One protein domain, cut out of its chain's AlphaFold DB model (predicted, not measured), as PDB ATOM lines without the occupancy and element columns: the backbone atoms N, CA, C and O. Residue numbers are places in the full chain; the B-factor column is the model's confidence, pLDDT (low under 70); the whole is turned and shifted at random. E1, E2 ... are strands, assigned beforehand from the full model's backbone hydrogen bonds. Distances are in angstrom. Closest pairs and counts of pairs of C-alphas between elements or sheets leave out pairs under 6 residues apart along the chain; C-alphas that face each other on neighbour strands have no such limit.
ATOM      1  N   ALA A 170     -42.244   5.210 -44.761       90.69
ATOM      2  CA  ALA A 170     -41.713   5.646 -43.476       90.69
ATOM      3  C   ALA A 170     -41.066   4.461 -42.763       90.69
ATOM      4  O   ALA A 170     -41.666   3.393 -42.643       90.69
ATOM      5  N   ASN A 171     -39.833   4.636 -42.305       90.44
ATOM      6  CA  ASN A 171     -39.112   3.608 -41.568       90.44
ATOM      7  C   ASN A 171     -38.190   4.235 -40.523       90.44
ATOM      8  O   ASN A 171     -37.900   5.432 -40.547       90.44
ATOM      9  N   TRP A 172     -37.727   3.399 -39.602       92.31
ATOM     10  CA  TRP A 172     -36.683   3.771 -38.671       92.31
ATOM     11  C   TRP A 172     -35.633   2.665 -38.593       92.31
ATOM     12  O   TRP A 172     -35.944   1.482 -38.751       92.31
ATOM     13  N   THR A 173     -34.385   3.049 -38.348       91.12
ATOM     14  CA  THR A 173     -33.263   2.125 -38.182       91.12
ATOM     15  C   THR A 173     -32.616   2.298 -36.807       91.12
ATOM     16  O   THR A 173     -32.426   3.432 -36.351       91.12
ATOM     17  N   PRO A 174     -32.280   1.198 -36.109       90.56
ATOM     18  CA  PRO A 174     -31.586   1.270 -34.833       90.56
ATOM     19  C   PRO A 174     -30.132   1.711 -35.035       90.56
ATOM     20  O   PRO A 174     -29.437   1.232 -35.929       90.56
ATOM     21  N   MET A 175     -29.656   2.600 -34.169       90.06
ATOM     22  CA  MET A 175     -28.271   3.055 -34.109       90.06
ATOM     23  C   MET A 175     -27.739   2.879 -32.689       90.06
ATOM     24  O   MET A 175     -28.407   3.249 -31.726       90.06
ATOM     25  N   TYR A 176     -26.521   2.364 -32.558       91.69
ATOM     26  CA  TYR A 176     -25.875   2.133 -31.267       91.69
ATOM     27  C   TYR A 176     -24.552   2.897 -31.217       91.69
ATOM     28  O   TYR A 176     -23.735   2.782 -32.128       91.69
ATOM     29  N   ASP A 177     -24.359   3.689 -30.167       89.75
ATOM     30  CA  ASP A 177     -23.105   4.381 -29.852       89.75
ATOM     31  C   ASP A 177     -22.616   3.831 -28.508       89.75
ATOM     32  O   ASP A 177     -23.337   3.889 -27.512       89.75
ATOM     33  N   ILE A 178     -21.442   3.201 -28.516       87.62
ATOM     34  CA  ILE A 178     -20.860   2.526 -27.356       87.62
ATOM     35  C   ILE A 178     -19.620   3.303 -26.948       87.62
ATOM     36  O   ILE A 178     -18.680   3.439 -27.731       87.62
ATOM     37  N   ARG A 179     -19.602   3.768 -25.700       87.94
ATOM     38  CA  ARG A 179     -18.454   4.450 -25.106       87.94
ATOM     39  C   ARG A 179     -17.963   3.645 -23.922       87.94
ATOM     40  O   ARG A 179     -18.719   3.394 -22.991       87.94
ATOM     41  N   ALA A 180     -16.700   3.243 -23.970       85.88
ATOM     42  CA  ALA A 180     -16.050   2.561 -22.864       85.88
ATOM     43  C   ALA A 180     -15.197   3.560 -22.078       85.88
ATOM     44  O   ALA A 180     -14.370   4.272 -22.650       85.88
ATOM     45  N   SER A 181     -15.387   3.581 -20.767       85.06
ATOM     46  CA  SER A 181     -14.542   4.272 -19.802       85.06
ATOM     47  C   SER A 181     -13.816   3.212 -18.985       85.06
ATOM     48  O   SER A 181     -14.419   2.509 -18.172       85.06
ATOM     49  N   ILE A 182     -12.522   3.068 -19.258       82.94
ATOM     50  CA  ILE A 182     -11.659   2.095 -18.590       82.94
ATOM     51  C   ILE A 182     -11.254   2.674 -17.239       82.94
ATOM     52  O   ILE A 182     -10.797   3.813 -17.165       82.94
ATOM     53  N   ALA A 183     -11.440   1.896 -16.178       79.25
ATOM     54  CA  ALA A 183     -10.968   2.277 -14.858       79.25
ATOM     55  C   ALA A 183      -9.432   2.248 -14.803       79.25
ATOM     56  O   ALA A 183      -8.804   1.301 -15.273       79.25
ATOM     57  N   GLU A 184      -8.826   3.282 -14.219       75.19
ATOM     58  CA  GLU A 184      -7.365   3.387 -14.088       75.19
ATOM     59  C   GLU A 184      -6.804   2.498 -12.967       75.19
ATOM     60  O   GLU A 184      -5.619   2.162 -12.978       75.19
ATOM     61  N   SER A 185      -7.644   2.093 -12.008       73.06
ATOM     62  CA  SER A 185      -7.267   1.233 -10.888       73.06
ATOM     63  C   SER A 185      -7.869  -0.178 -11.012       73.06
ATOM     64  O   SER A 185      -8.998  -0.321 -11.483       73.06
ATOM     65  N   PRO A 186      -7.162  -1.229 -10.548       67.31
ATOM     66  CA  PRO A 186      -7.648  -2.615 -10.597       67.31
ATOM     67  C   PRO A 186      -8.926  -2.873  -9.782       67.31
ATOM     68  O   PRO A 186      -9.640  -3.830 -10.063       67.31
ATOM     69  N   ASP A 187      -9.204  -2.026  -8.786       69.12
ATOM     70  CA  ASP A 187     -10.327  -2.176  -7.852       69.12
ATOM     71  C   ASP A 187     -11.605  -1.447  -8.306       69.12
ATOM     72  O   ASP A 187     -12.644  -1.547  -7.652       69.12
ATOM     73  N   ALA A 188     -11.555  -0.699  -9.414       71.62
ATOM     74  CA  ALA A 188     -12.703   0.014  -9.960       71.62
ATOM     75  C   ALA A 188     -13.251  -0.690 -11.212       71.62
ATOM     76  O   ALA A 188     -12.514  -1.061 -12.125       71.62
ATOM     77  N   ALA A 189     -14.575  -0.859 -11.273       75.44
ATOM     78  CA  ALA A 189     -15.238  -1.432 -12.438       75.44
ATOM     79  C   ALA A 189     -15.167  -0.465 -13.630       75.44
ATOM     80  O   ALA A 189     -15.491   0.722 -13.513       75.44
ATOM     81  N   SER A 190     -14.771  -0.979 -14.796       83.56
ATOM     82  CA  SER A 190     -14.874  -0.225 -16.047       83.56
ATOM     83  C   SER A 190     -16.343  -0.064 -16.431       83.56
ATOM     84  O   SER A 190     -17.163  -0.950 -16.180       83.56
ATOM     85  N   LYS A 191     -16.685   1.068 -17.043       85.38
ATOM     86  CA  LYS A 191     -18.065   1.398 -17.417       85.38
ATOM     87  C   LYS A 191     -18.215   1.437 -18.927       85.38
ATOM     88  O   LYS A 191     -17.357   1.967 -19.629       85.38
ATOM     89  N   ILE A 192     -19.320   0.905 -19.425       86.94
ATOM     90  CA  ILE A 192     -19.731   1.007 -20.821       86.94
ATOM     91  C   ILE A 192     -21.055   1.761 -20.864       86.94
ATOM     92  O   ILE A 192     -22.062   1.267 -20.367       86.94
ATOM     93  N   ALA A 193     -21.060   2.932 -21.493       87.44
ATOM     94  CA  ALA A 193     -22.276   3.662 -21.819       87.44
ATOM     95  C   ALA A 193     -22.744   3.255 -23.223       87.44
ATOM     96  O   ALA A 193     -22.076   3.533 -24.224       87.44
ATOM     97  N   LEU A 194     -23.894   2.587 -23.303       87.88
ATOM     98  CA  LEU A 194     -24.570   2.229 -24.546       87.88
ATOM     99  C   LEU A 194     -25.715   3.211 -24.805       87.88
ATOM    100  O   LEU A 194     -26.743   3.201 -24.131       87.88
ATOM    101  N   HIS A 195     -25.556   4.034 -25.832       89.38
ATOM    102  CA  HIS A 195     -26.585   4.936 -26.326       89.38
ATOM    103  C   HIS A 195     -27.333   4.258 -27.470       89.38
ATOM    104  O   HIS A 195     -26.827   4.154 -28.592       89.38
ATOM    105  N   TYR A 196     -28.559   3.827 -27.197       90.19
ATOM    106  CA  TYR A 196     -29.468   3.305 -28.202       90.19
ATOM    107  C   TYR A 196     -30.317   4.438 -28.788       90.19
ATOM    108  O   TYR A 196     -31.068   5.117 -28.083       90.19
ATOM    109  N   ARG A 197     -30.186   4.657 -30.095       92.25
ATOM    110  CA  ARG A 197     -30.874   5.694 -30.869       92.25
ATOM    111  C   ARG A 197     -31.668   5.069 -32.013       92.25
ATOM    112  O   ARG A 197     -31.375   3.963 -32.458       92.25
ATOM    113  N   ALA A 198     -32.635   5.812 -32.527       91.69
ATOM    114  CA  ALA A 198     -33.355   5.484 -33.747       91.69
ATOM    115  C   ALA A 198     -33.166   6.605 -34.771       91.69
ATOM    116  O   ALA A 198     -33.271   7.778 -34.425       91.69
ATOM    117  N   SER A 199     -32.884   6.233 -36.017       93.44
ATOM    118  CA  SER A 199     -32.854   7.125 -37.176       93.44
ATOM    119  C   SER A 199     -34.142   6.947 -37.965       93.44
ATOM    120  O   SER A 199     -34.339   5.894 -38.564       93.44
ATOM    121  N   ILE A 200     -34.992   7.963 -37.981       93.56
ATOM    122  CA  ILE A 200     -36.290   7.974 -38.654       93.56
ATOM    123  C   ILE A 200     -36.133   8.671 -40.005       93.56
ATOM    124  O   ILE A 200     -35.558   9.757 -40.077       93.56
ATOM    125  N   ILE A 201     -36.641   8.046 -41.066       92.44
ATOM    126  CA  ILE A 201     -36.692   8.612 -42.418       92.44
ATOM    127  C   ILE A 201     -38.106   8.411 -42.952       92.44
ATOM    128  O   ILE A 201     -38.643   7.299 -42.906       92.44
ATOM    129  N   GLN A 202     -38.704   9.474 -43.488       91.06
ATOM    130  CA  GLN A 202     -40.018   9.394 -44.117       91.06
ATOM    131  C   GLN A 202     -40.096  10.257 -45.380       91.06
ATOM    132  O   GLN A 202     -39.567  11.366 -45.438       91.06
ATOM    133  N   THR A 203     -40.750   9.718 -46.405       89.56
ATOM    134  CA  THR A 203     -40.960  10.360 -47.711       89.56
ATOM    135  C   THR A 203     -42.413  10.226 -48.160       89.56
ATOM    136  O   THR A 203     -42.720  10.101 -49.349       89.56
ATOM    137  N   THR A 204     -43.326  10.231 -47.190       88.56
ATOM    138  CA  THR A 204     -44.764  10.015 -47.392       88.56
ATOM    139  C   THR A 204     -45.449  11.187 -48.095       88.56
ATOM    140  O   THR A 204     -46.563  11.032 -48.588       88.56
ATOM    141  N   GLY A 205     -44.786  12.348 -48.170       86.62
ATOM    142  CA  GLY A 205     -45.358  13.599 -48.670       86.62
ATOM    143  C   GLY A 205     -46.138  14.379 -47.609       86.62
ATOM    144  O   GLY A 205     -46.492  15.531 -47.843       86.62
ATOM    145  N   GLU A 206     -46.385  13.790 -46.440       88.38
ATOM    146  CA  GLU A 206     -47.000  14.452 -45.294       88.38
ATOM    147  C   GLU A 206     -45.918  14.913 -44.312       88.38
ATOM    148  O   GLU A 206     -44.961  14.193 -44.038       88.38
ATOM    149  N   ASN A 207     -46.058  16.133 -43.793       89.69
ATOM    150  CA  ASN A 207     -45.213  16.614 -42.705       89.69
ATOM    151  C   ASN A 207     -45.842  16.200 -41.380       89.69
ATOM    152  O   ASN A 207     -47.052  16.347 -41.212       89.69
ATOM    153  N   TRP A 208     -45.022  15.754 -40.434       92.00
ATOM    154  CA  TRP A 208     -45.465  15.391 -39.090       92.00
ATOM    155  C   TRP A 208     -44.966  16.419 -38.067       92.00
ATOM    156  O   TRP A 208     -43.962  16.152 -37.404       92.00
ATOM    157  N   PRO A 209     -45.602  17.603 -37.960       92.81
ATOM    158  CA  PRO A 209     -45.257  18.585 -36.945       92.81
ATOM    159  C   PRO A 209     -45.822  18.170 -35.585       92.81
ATOM    160  O   PRO A 209     -46.964  17.715 -35.488       92.81
ATOM    161  N   GLU A 210     -45.026  18.337 -34.537       90.12
ATOM    162  CA  GLU A 210     -45.400  18.105 -33.144       90.12
ATOM    163  C   GLU A 210     -46.113  16.757 -32.901       90.12
ATOM    164  O   GLU A 210     -47.113  16.656 -32.174       90.12
ATOM    165  N   VAL A 211     -45.609  15.673 -33.488       91.94
ATOM    166  CA  VAL A 211     -46.213  14.345 -33.315       91.94
ATOM    167  C   VAL A 211     -45.652  13.618 -32.098       91.94
ATOM    168  O   VAL A 211     -44.484  13.769 -31.734       91.94
ATOM    169  N   ALA A 212     -46.501  12.816 -31.456       92.62
ATOM    170  CA  ALA A 212     -46.065  11.853 -30.454       92.62
ATOM    171  C   ALA A 212     -45.555  10.599 -31.174       92.62
ATOM    172  O   ALA A 212     -46.302   9.959 -31.916       92.62
ATOM    173  N   LEU A 213     -44.284  10.251 -30.971       91.25
ATOM    174  CA  LEU A 213     -43.649   9.145 -31.682       91.25
ATOM    175  C   LEU A 213     -43.679   7.855 -30.865       91.25
ATOM    176  O   LEU A 213     -43.283   7.819 -29.700       91.25
ATOM    177  N   THR A 214     -44.086   6.776 -31.525       90.69
ATOM    178  CA  THR A 214     -43.993   5.413 -31.003       90.69
ATOM    179  C   THR A 214     -43.237   4.556 -32.009       90.69
ATOM    180  O   THR A 214     -43.644   4.447 -33.163       90.69
ATOM    181  N   LEU A 215     -42.126   3.958 -31.586       90.00
ATOM    182  CA  LEU A 215     -41.293   3.102 -32.428       90.00
ATOM    183  C   LEU A 215     -41.522   1.646 -32.058       90.00
ATOM    184  O   LEU A 215     -41.435   1.289 -30.887       90.00
ATOM    185  N   SER A 216     -41.771   0.795 -33.048       85.69
ATOM    186  CA  SER A 216     -41.898  -0.646 -32.841       85.69
ATOM    187  C   SER A 216     -40.835  -1.400 -33.624       85.69
ATOM    188  O   SER A 216     -40.545  -1.051 -34.769       85.69
ATOM    189  N   THR A 217     -40.258  -2.435 -33.013       82.00
ATOM    190  CA  THR A 217     -39.388  -3.397 -33.706       82.00
ATOM    191  C   THR A 217     -40.181  -4.480 -34.440       82.00
ATOM    192  O   THR A 217     -39.594  -5.250 -35.198       82.00
ATOM    193  N   ALA A 218     -41.505  -4.545 -34.247       69.56
ATOM    194  CA  ALA A 218     -42.376  -5.345 -35.099       69.56
ATOM    195  C   ALA A 218     -42.526  -4.677 -36.469       69.56
ATOM    196  O   ALA A 218     -42.695  -3.464 -36.561       69.56
ATOM    197  N   ALA A 286     -36.677   7.045 -24.017       72.81
ATOM    198  CA  ALA A 286     -37.970   6.445 -24.303       72.81
ATOM    199  C   ALA A 286     -38.458   5.597 -23.127       72.81
ATOM    200  O   ALA A 286     -37.670   4.941 -22.445       72.81
ATOM    201  N   HIS A 287     -39.774   5.565 -22.931       73.12
ATOM    202  CA  HIS A 287     -40.379   4.566 -22.062       73.12
ATOM    203  C   HIS A 287     -40.740   3.334 -22.894       73.12
ATOM    204  O   HIS A 287     -41.173   3.436 -24.045       73.12
ATOM    205  N   VAL A 288     -40.565   2.152 -22.317       75.88
ATOM    206  CA  VAL A 288     -40.982   0.904 -22.956       75.88
ATOM    207  C   VAL A 288     -42.493   0.774 -22.779       75.88
ATOM    208  O   VAL A 288     -42.968   0.527 -21.674       75.88
ATOM    209  N   ALA A 289     -43.250   0.970 -23.857       65.19
ATOM    210  CA  ALA A 289     -44.708   0.867 -23.840       65.19
ATOM    211  C   ALA A 289     -45.165  -0.601 -23.823       65.19
ATOM    212  O   ALA A 289     -46.142  -0.956 -23.167       65.19
ATOM    213  N   THR A 290     -44.460  -1.485 -24.533       62.41
ATOM    214  CA  THR A 290     -44.712  -2.934 -24.507       62.41
ATOM    215  C   THR A 290     -43.436  -3.682 -24.871       62.41
ATOM    216  O   THR A 290     -42.826  -3.384 -25.894       62.41
ATOM    217  N   ALA A 291     -43.047  -4.674 -24.072       66.44
ATOM    218  CA  ALA A 291     -41.960  -5.598 -24.390       66.44
ATOM    219  C   ALA A 291     -42.522  -7.021 -24.475       66.44
ATOM    220  O   ALA A 291     -42.913  -7.603 -23.467       66.44
ATOM    221  N   GLY A 292     -42.598  -7.559 -25.689       60.94
ATOM    222  CA  GLY A 292     -42.916  -8.960 -25.946       60.94
ATOM    223  C   GLY A 292     -41.670  -9.749 -26.352       60.94
ATOM    224  O   GLY A 292     -40.613  -9.183 -26.612       60.94
ATOM    225  N   VAL A 293     -41.811 -11.072 -26.469       60.09
ATOM    226  CA  VAL A 293     -40.716 -11.979 -26.874       60.09
ATOM    227  C   VAL A 293     -40.240 -11.716 -28.313       60.09
ATOM    228  O   VAL A 293     -39.075 -11.934 -28.625       60.09
ATOM    229  N   LEU A 294     -41.131 -11.243 -29.191       65.44
ATOM    230  CA  LEU A 294     -40.859 -11.053 -30.624       65.44
ATOM    231  C   LEU A 294     -40.721  -9.583 -31.039       65.44
ATOM    232  O   LEU A 294     -40.227  -9.300 -32.127       65.44
ATOM    233  N   SER A 295     -41.170  -8.648 -30.203       75.81
ATOM    234  CA  SER A 295     -41.199  -7.227 -30.544       75.81
ATOM    235  C   SER A 295     -41.245  -6.345 -29.307       75.81
ATOM    236  O   SER A 295     -41.898  -6.682 -28.320       75.81
ATOM    237  N   ALA A 296     -40.632  -5.172 -29.407       81.50
ATOM    238  CA  ALA A 296     -40.673  -4.124 -28.405       81.50
ATOM    239  C   ALA A 296     -41.221  -2.836 -29.022       81.50
ATOM    240  O   ALA A 296     -40.952  -2.525 -30.184       81.50
ATOM    241  N   THR A 297     -41.980  -2.096 -28.223       85.25
ATOM    242  CA  THR A 297     -42.566  -0.809 -28.578       85.25
ATOM    243  C   THR A 297     -42.089   0.245 -27.588       85.25
ATOM    244  O   THR A 297     -42.220   0.074 -26.374       85.25
ATOM    245  N   PHE A 298     -41.533   1.333 -28.113       87.06
ATOM    246  CA  PHE A 298     -40.908   2.424 -27.375       87.06
ATOM    247  C   PHE A 298     -41.682   3.718 -27.619       87.06
ATOM    248  O   PHE A 298     -41.798   4.160 -28.762       87.06
ATOM    249  N   GLY A 299     -42.191   4.338 -26.557       87.94
ATOM    250  CA  GLY A 299     -42.787   5.668 -26.622       87.94
ATOM    251  C   GLY A 299     -41.717   6.736 -26.411       87.94
ATOM    252  O   GLY A 299     -41.105   6.806 -25.341       87.94
ATOM    253  N   ILE A 300     -41.480   7.568 -27.426       89.44
ATOM    254  CA  ILE A 300     -40.492   8.648 -27.355       89.44
ATOM    255  C   ILE A 300     -41.123   9.841 -26.623       89.44
ATOM    256  O   ILE A 300     -42.160  10.340 -27.061       89.44
ATOM    257  N   PRO A 301     -40.546  10.314 -25.505       83.56
ATOM    258  CA  PRO A 301     -41.118  11.417 -24.745       83.56
ATOM    259  C   PRO A 301     -41.020  12.746 -25.495       83.56
ATOM    260  O   PRO A 301     -39.962  13.139 -25.990       83.56
ATOM    261  N   GLY A 302     -42.115  13.500 -25.453       85.19
ATOM    262  CA  GLY A 302     -42.220  14.817 -26.065       85.19
ATOM    263  C   GLY A 302     -42.872  14.783 -27.443       85.19
ATOM    264  O   GLY A 302     -43.531  13.820 -27.826       85.19
ATOM    265  N   ARG A 303     -42.722  15.899 -28.148       88.19
ATOM    266  CA  ARG A 303     -43.253  16.141 -29.488       88.19
ATOM    267  C   ARG A 303     -42.066  16.232 -30.441       88.19
ATOM    268  O   ARG A 303     -41.018  16.751 -30.051       88.19
ATOM    269  N   SER A 304     -42.196  15.676 -31.637       89.00
ATOM    270  CA  SER A 304     -41.132  15.684 -32.643       89.00
ATOM    271  C   SER A 304     -41.667  16.156 -33.982       89.00
ATOM    272  O   SER A 304     -42.788  15.813 -34.349       89.00
ATOM    273  N   ASP A 305     -40.838  16.903 -34.701       90.56
ATOM    274  CA  ASP A 305     -41.119  17.361 -36.054       90.56
ATOM    275  C   ASP A 305     -40.382  16.457 -37.040       90.56
ATOM    276  O   ASP A 305     -39.153  16.456 -37.078       90.56
ATOM    277  N   ILE A 306     -41.122  15.666 -37.820       90.94
ATOM    278  CA  ILE A 306     -40.553  14.770 -38.837       90.94
ATOM    279  C   ILE A 306     -41.070  15.201 -40.222       90.94
ATOM    280  O   ILE A 306     -42.112  14.724 -40.689       90.94
ATOM    281  N   PRO A 307     -40.393  16.153 -40.887       88.81
ATOM    282  CA  PRO A 307     -40.748  16.595 -42.235       88.81
ATOM    283  C   PRO A 307     -40.447  15.528 -43.299       88.81
ATOM    284  O   PRO A 307     -39.747  14.547 -43.049       88.81
ATOM    285  N   THR A 308     -40.992  15.712 -44.505       85.06
ATOM    286  CA  THR A 308     -40.752  14.822 -45.663       85.06
ATOM    287  C   THR A 308     -39.469  15.199 -46.417       85.06
ATOM    288  O   THR A 308     -39.482  15.392 -47.632       85.06
ATOM    289  N   ASP A 309     -38.353  15.340 -45.706       78.88
ATOM    290  CA  ASP A 309     -37.121  15.975 -46.200       78.88
ATOM    291  C   ASP A 309     -36.011  14.995 -46.624       78.88
ATOM    292  O   ASP A 309     -34.858  15.404 -46.766       78.88
ATOM    293  N   GLU A 310     -36.332  13.706 -46.809       74.94
ATOM    294  CA  GLU A 310     -35.370  12.616 -47.100       74.94
ATOM    295  C   GLU A 310     -34.218  12.503 -46.075       74.94
ATOM    296  O   GLU A 310     -33.314  11.678 -46.234       74.94
ATOM    297  N   SER A 311     -34.265  13.279 -44.990       86.75
ATOM    298  CA  SER A 311     -33.195  13.396 -44.012       86.75
ATOM    299  C   SER A 311     -33.415  12.439 -42.842       86.75
ATOM    300  O   SER A 311     -34.526  11.995 -42.548       86.75
ATOM    301  N   SER A 312     -32.314  12.075 -42.182       89.06
ATOM    302  CA  SER A 312     -32.317  11.184 -41.020       89.06
ATOM    303  C   SER A 312     -32.541  11.984 -39.738       89.06
ATOM    304  O   SER A 312     -31.663  12.724 -39.292       89.06
ATOM    305  N   HIS A 313     -33.705  11.784 -39.119       91.19
ATOM    306  CA  HIS A 313     -34.082  12.396 -37.845       91.19
ATOM    307  C   HIS A 313     -33.769  11.439 -36.699       91.19
ATOM    308  O   HIS A 313     -34.285  10.322 -36.651       91.19
ATOM    309  N   LYS A 314     -32.896  11.846 -35.771       91.50
ATOM    310  CA  LYS A 314     -32.407  10.961 -34.703       91.50
ATOM    311  C   LYS A 314     -33.118  11.224 -33.385       91.50
ATOM    312  O   LYS A 314     -33.109  12.345 -32.889       91.50
ATOM    313  N   VAL A 315     -33.626  10.163 -32.769       91.00
ATOM    314  CA  VAL A 315     -34.201  10.193 -31.419       91.00
ATOM    315  C   VAL A 315     -33.475   9.207 -30.511       91.00
ATOM    316  O   VAL A 315     -32.958   8.184 -30.966       91.00
ATOM    317  N   VAL A 316     -33.395   9.522 -29.220       89.50
ATOM    318  CA  VAL A 316     -32.805   8.621 -28.224       89.50
ATOM    319  C   VAL A 316     -33.881   7.664 -27.732       89.50
ATOM    320  O   VAL A 316     -34.948   8.089 -27.298       89.50
ATOM    321  N   VAL A 317     -33.585   6.368 -27.804       87.94
ATOM    322  CA  VAL A 317     -34.461   5.316 -27.291       87.94
ATOM    323  C   VAL A 317     -34.065   4.982 -25.857       87.94
ATOM    324  O   VAL A 317     -34.898   5.061 -24.965       87.94
ATOM    325  N   ALA A 318     -32.794   4.680 -25.599       83.88
ATOM    326  CA  ALA A 318     -32.311   4.383 -24.252       83.88
ATOM    327  C   ALA A 318     -30.845   4.791 -24.084       83.88
ATOM    328  O   ALA A 318     -30.080   4.792 -25.049       83.88
ATOM    329  N   VAL A 319     -30.448   5.099 -22.850       84.31
ATOM    330  CA  VAL A 319     -29.035   5.150 -22.456       84.31
ATOM    331  C   VAL A 319     -28.859   4.160 -21.316       84.31
ATOM    332  O   VAL A 319     -29.588   4.222 -20.328       84.31
ATOM    333  N   LEU A 320     -27.951   3.214 -21.512       84.81
ATOM    334  CA  LEU A 320     -27.688   2.112 -20.600       84.81
ATOM    335  C   LEU A 320     -26.247   2.228 -20.119       84.81
ATOM    336  O   LEU A 320     -25.325   2.110 -20.924       84.81
ATOM    337  N   ASP A 321     -26.072   2.424 -18.818       86.19
ATOM    338  CA  ASP A 321     -24.762   2.379 -18.180       86.19
ATOM    339  C   ASP A 321     -24.542   0.975 -17.621       86.19
ATOM    340  O   ASP A 321     -25.279   0.507 -16.752       86.19
ATOM    341  N   LEU A 322     -23.552   0.283 -18.173       85.31
ATOM    342  CA  LEU A 322     -23.239  -1.106 -17.867       85.31
ATOM    343  C   LEU A 322     -21.868  -1.189 -17.200       85.31
ATOM    344  O   LEU A 322     -20.903  -0.576 -17.660       85.31
ATOM    345  N   GLU A 323     -21.762  -1.985 -16.142       84.19
ATOM    346  CA  GLU A 323     -20.466  -2.389 -15.603       84.19
ATOM    347  C   GLU A 323     -19.875  -3.493 -16.482       84.19
ATOM    348  O   GLU A 323     -20.572  -4.429 -16.880       84.19
ATOM    349  N   ALA A 324     -18.591  -3.375 -16.814       78.62
ATOM    350  CA  ALA A 324     -17.914  -4.300 -17.706       78.62
ATOM    351  C   ALA A 324     -16.607  -4.814 -17.101       78.62
ATOM    352  O   ALA A 324     -15.737  -4.039 -16.698       78.62
ATOM    353  N   ALA A 325     -16.451  -6.137 -17.110       76.00
ATOM    354  CA  ALA A 325     -15.164  -6.787 -16.916       76.00
ATOM    355  C   ALA A 325     -14.427  -6.816 -18.262       76.00
ATOM    356  O   ALA A 325     -14.937  -7.359 -19.242       76.00
ATOM    357  N   LEU A 326     -13.248  -6.198 -18.325       73.12
ATOM    358  CA  LEU A 326     -12.438  -6.151 -19.542       73.12
ATOM    359  C   LEU A 326     -11.456  -7.322 -19.565       73.12
ATOM    360  O   LEU A 326     -10.714  -7.537 -18.608       73.12
TER     361      LEU A 326
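This is residues 170 to 218 and 286 to 326 of the 339 residues of the protein "Protein F37C4,5" of Thanatephorus cucumeris (strain AG1-IB / isolate 7/3/14) (UniProt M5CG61). A long, twisted ribbon of three strands, E1, E2 and E8, makes the longest axis. Toward one end of it, where E1 begins and E2 ends, two small groups of strands form a loose head: the sheet E4, E6, E5 and the pair E3 and E7. The printed part has 90 residues with eight named strands, E1 to E8 along the chain, and no named helix; the class is all strand. The sheets have the orders E1 - E2 - E8, E4 - E6 - E5 and E3 - E7, each antiparallel throughout. The whole is loose, with a radius of gyration of the C-alphas of 16.6 A, and elongated, spanning 56 by 29 by 21 A.

Start at E1, residues 170 to 181, which forms a hairpin with E2, residues 190 to 202; their directions stand at 163 degrees, antiparallel, and N 175 and O 197 are within hydrogen-bond range at 2.8 A. Look next for E8, residues 313 to 324, the other neighbour of the inner strand E2, antiparallel to it at 163 degrees, with N 194 and O 320 within hydrogen-bond range at 2.8 A. E8 bends by 51 degrees at residue 317. Past E2 you come to E3, residues 208 to 211, whose antiparallel neighbour is E7, residues 304 to 306; N 306 and O 208 are 2.9 A apart. E4, residues 214 to 216, is the antiparallel neighbour of E6, residues 296 to 299, with N 298 and O 215 at 2.8 A. E6 forms a hairpin with E5, residues 287 to 291, where N 297 and O 290 are 2.8 A apart. Between E6 and E8 the closest C-alphas are those of Phe 298 and Val 317, 7.1 A apart; between E1 and E4 they are those of Trp 172 and Leu 215, at 7.8 A. E3 and E8 are apart.

Find C-alpha 170 at (-41.713, 5.646, -43.476); from there E1 runs 36.1 A to C-alpha 181. E2 runs back 38.9 A to C-alpha 202 at (-40.018, 9.394, -44.117). E3, E4, E5, E6 and E7 measure 5.9, 6.7, 10.5, 10.2 and 6.3 A. E8 covers 30.8 A and ends at C-alpha 324, (-17.914, -4.300, -17.706).

The farthest C-alphas are those of Asp 187 and Gly 205, 56.1 A apart. Residues 219 to 285 are not printed, and C-alphas 218 and 286 stand 16.6 A apart across this cut. Of the links that are printed whole, none is long. Mean pLDDT of the printed part is 84.1; look for values under 70 at residues 186 to 187, 218 and 289 to 294 of this model.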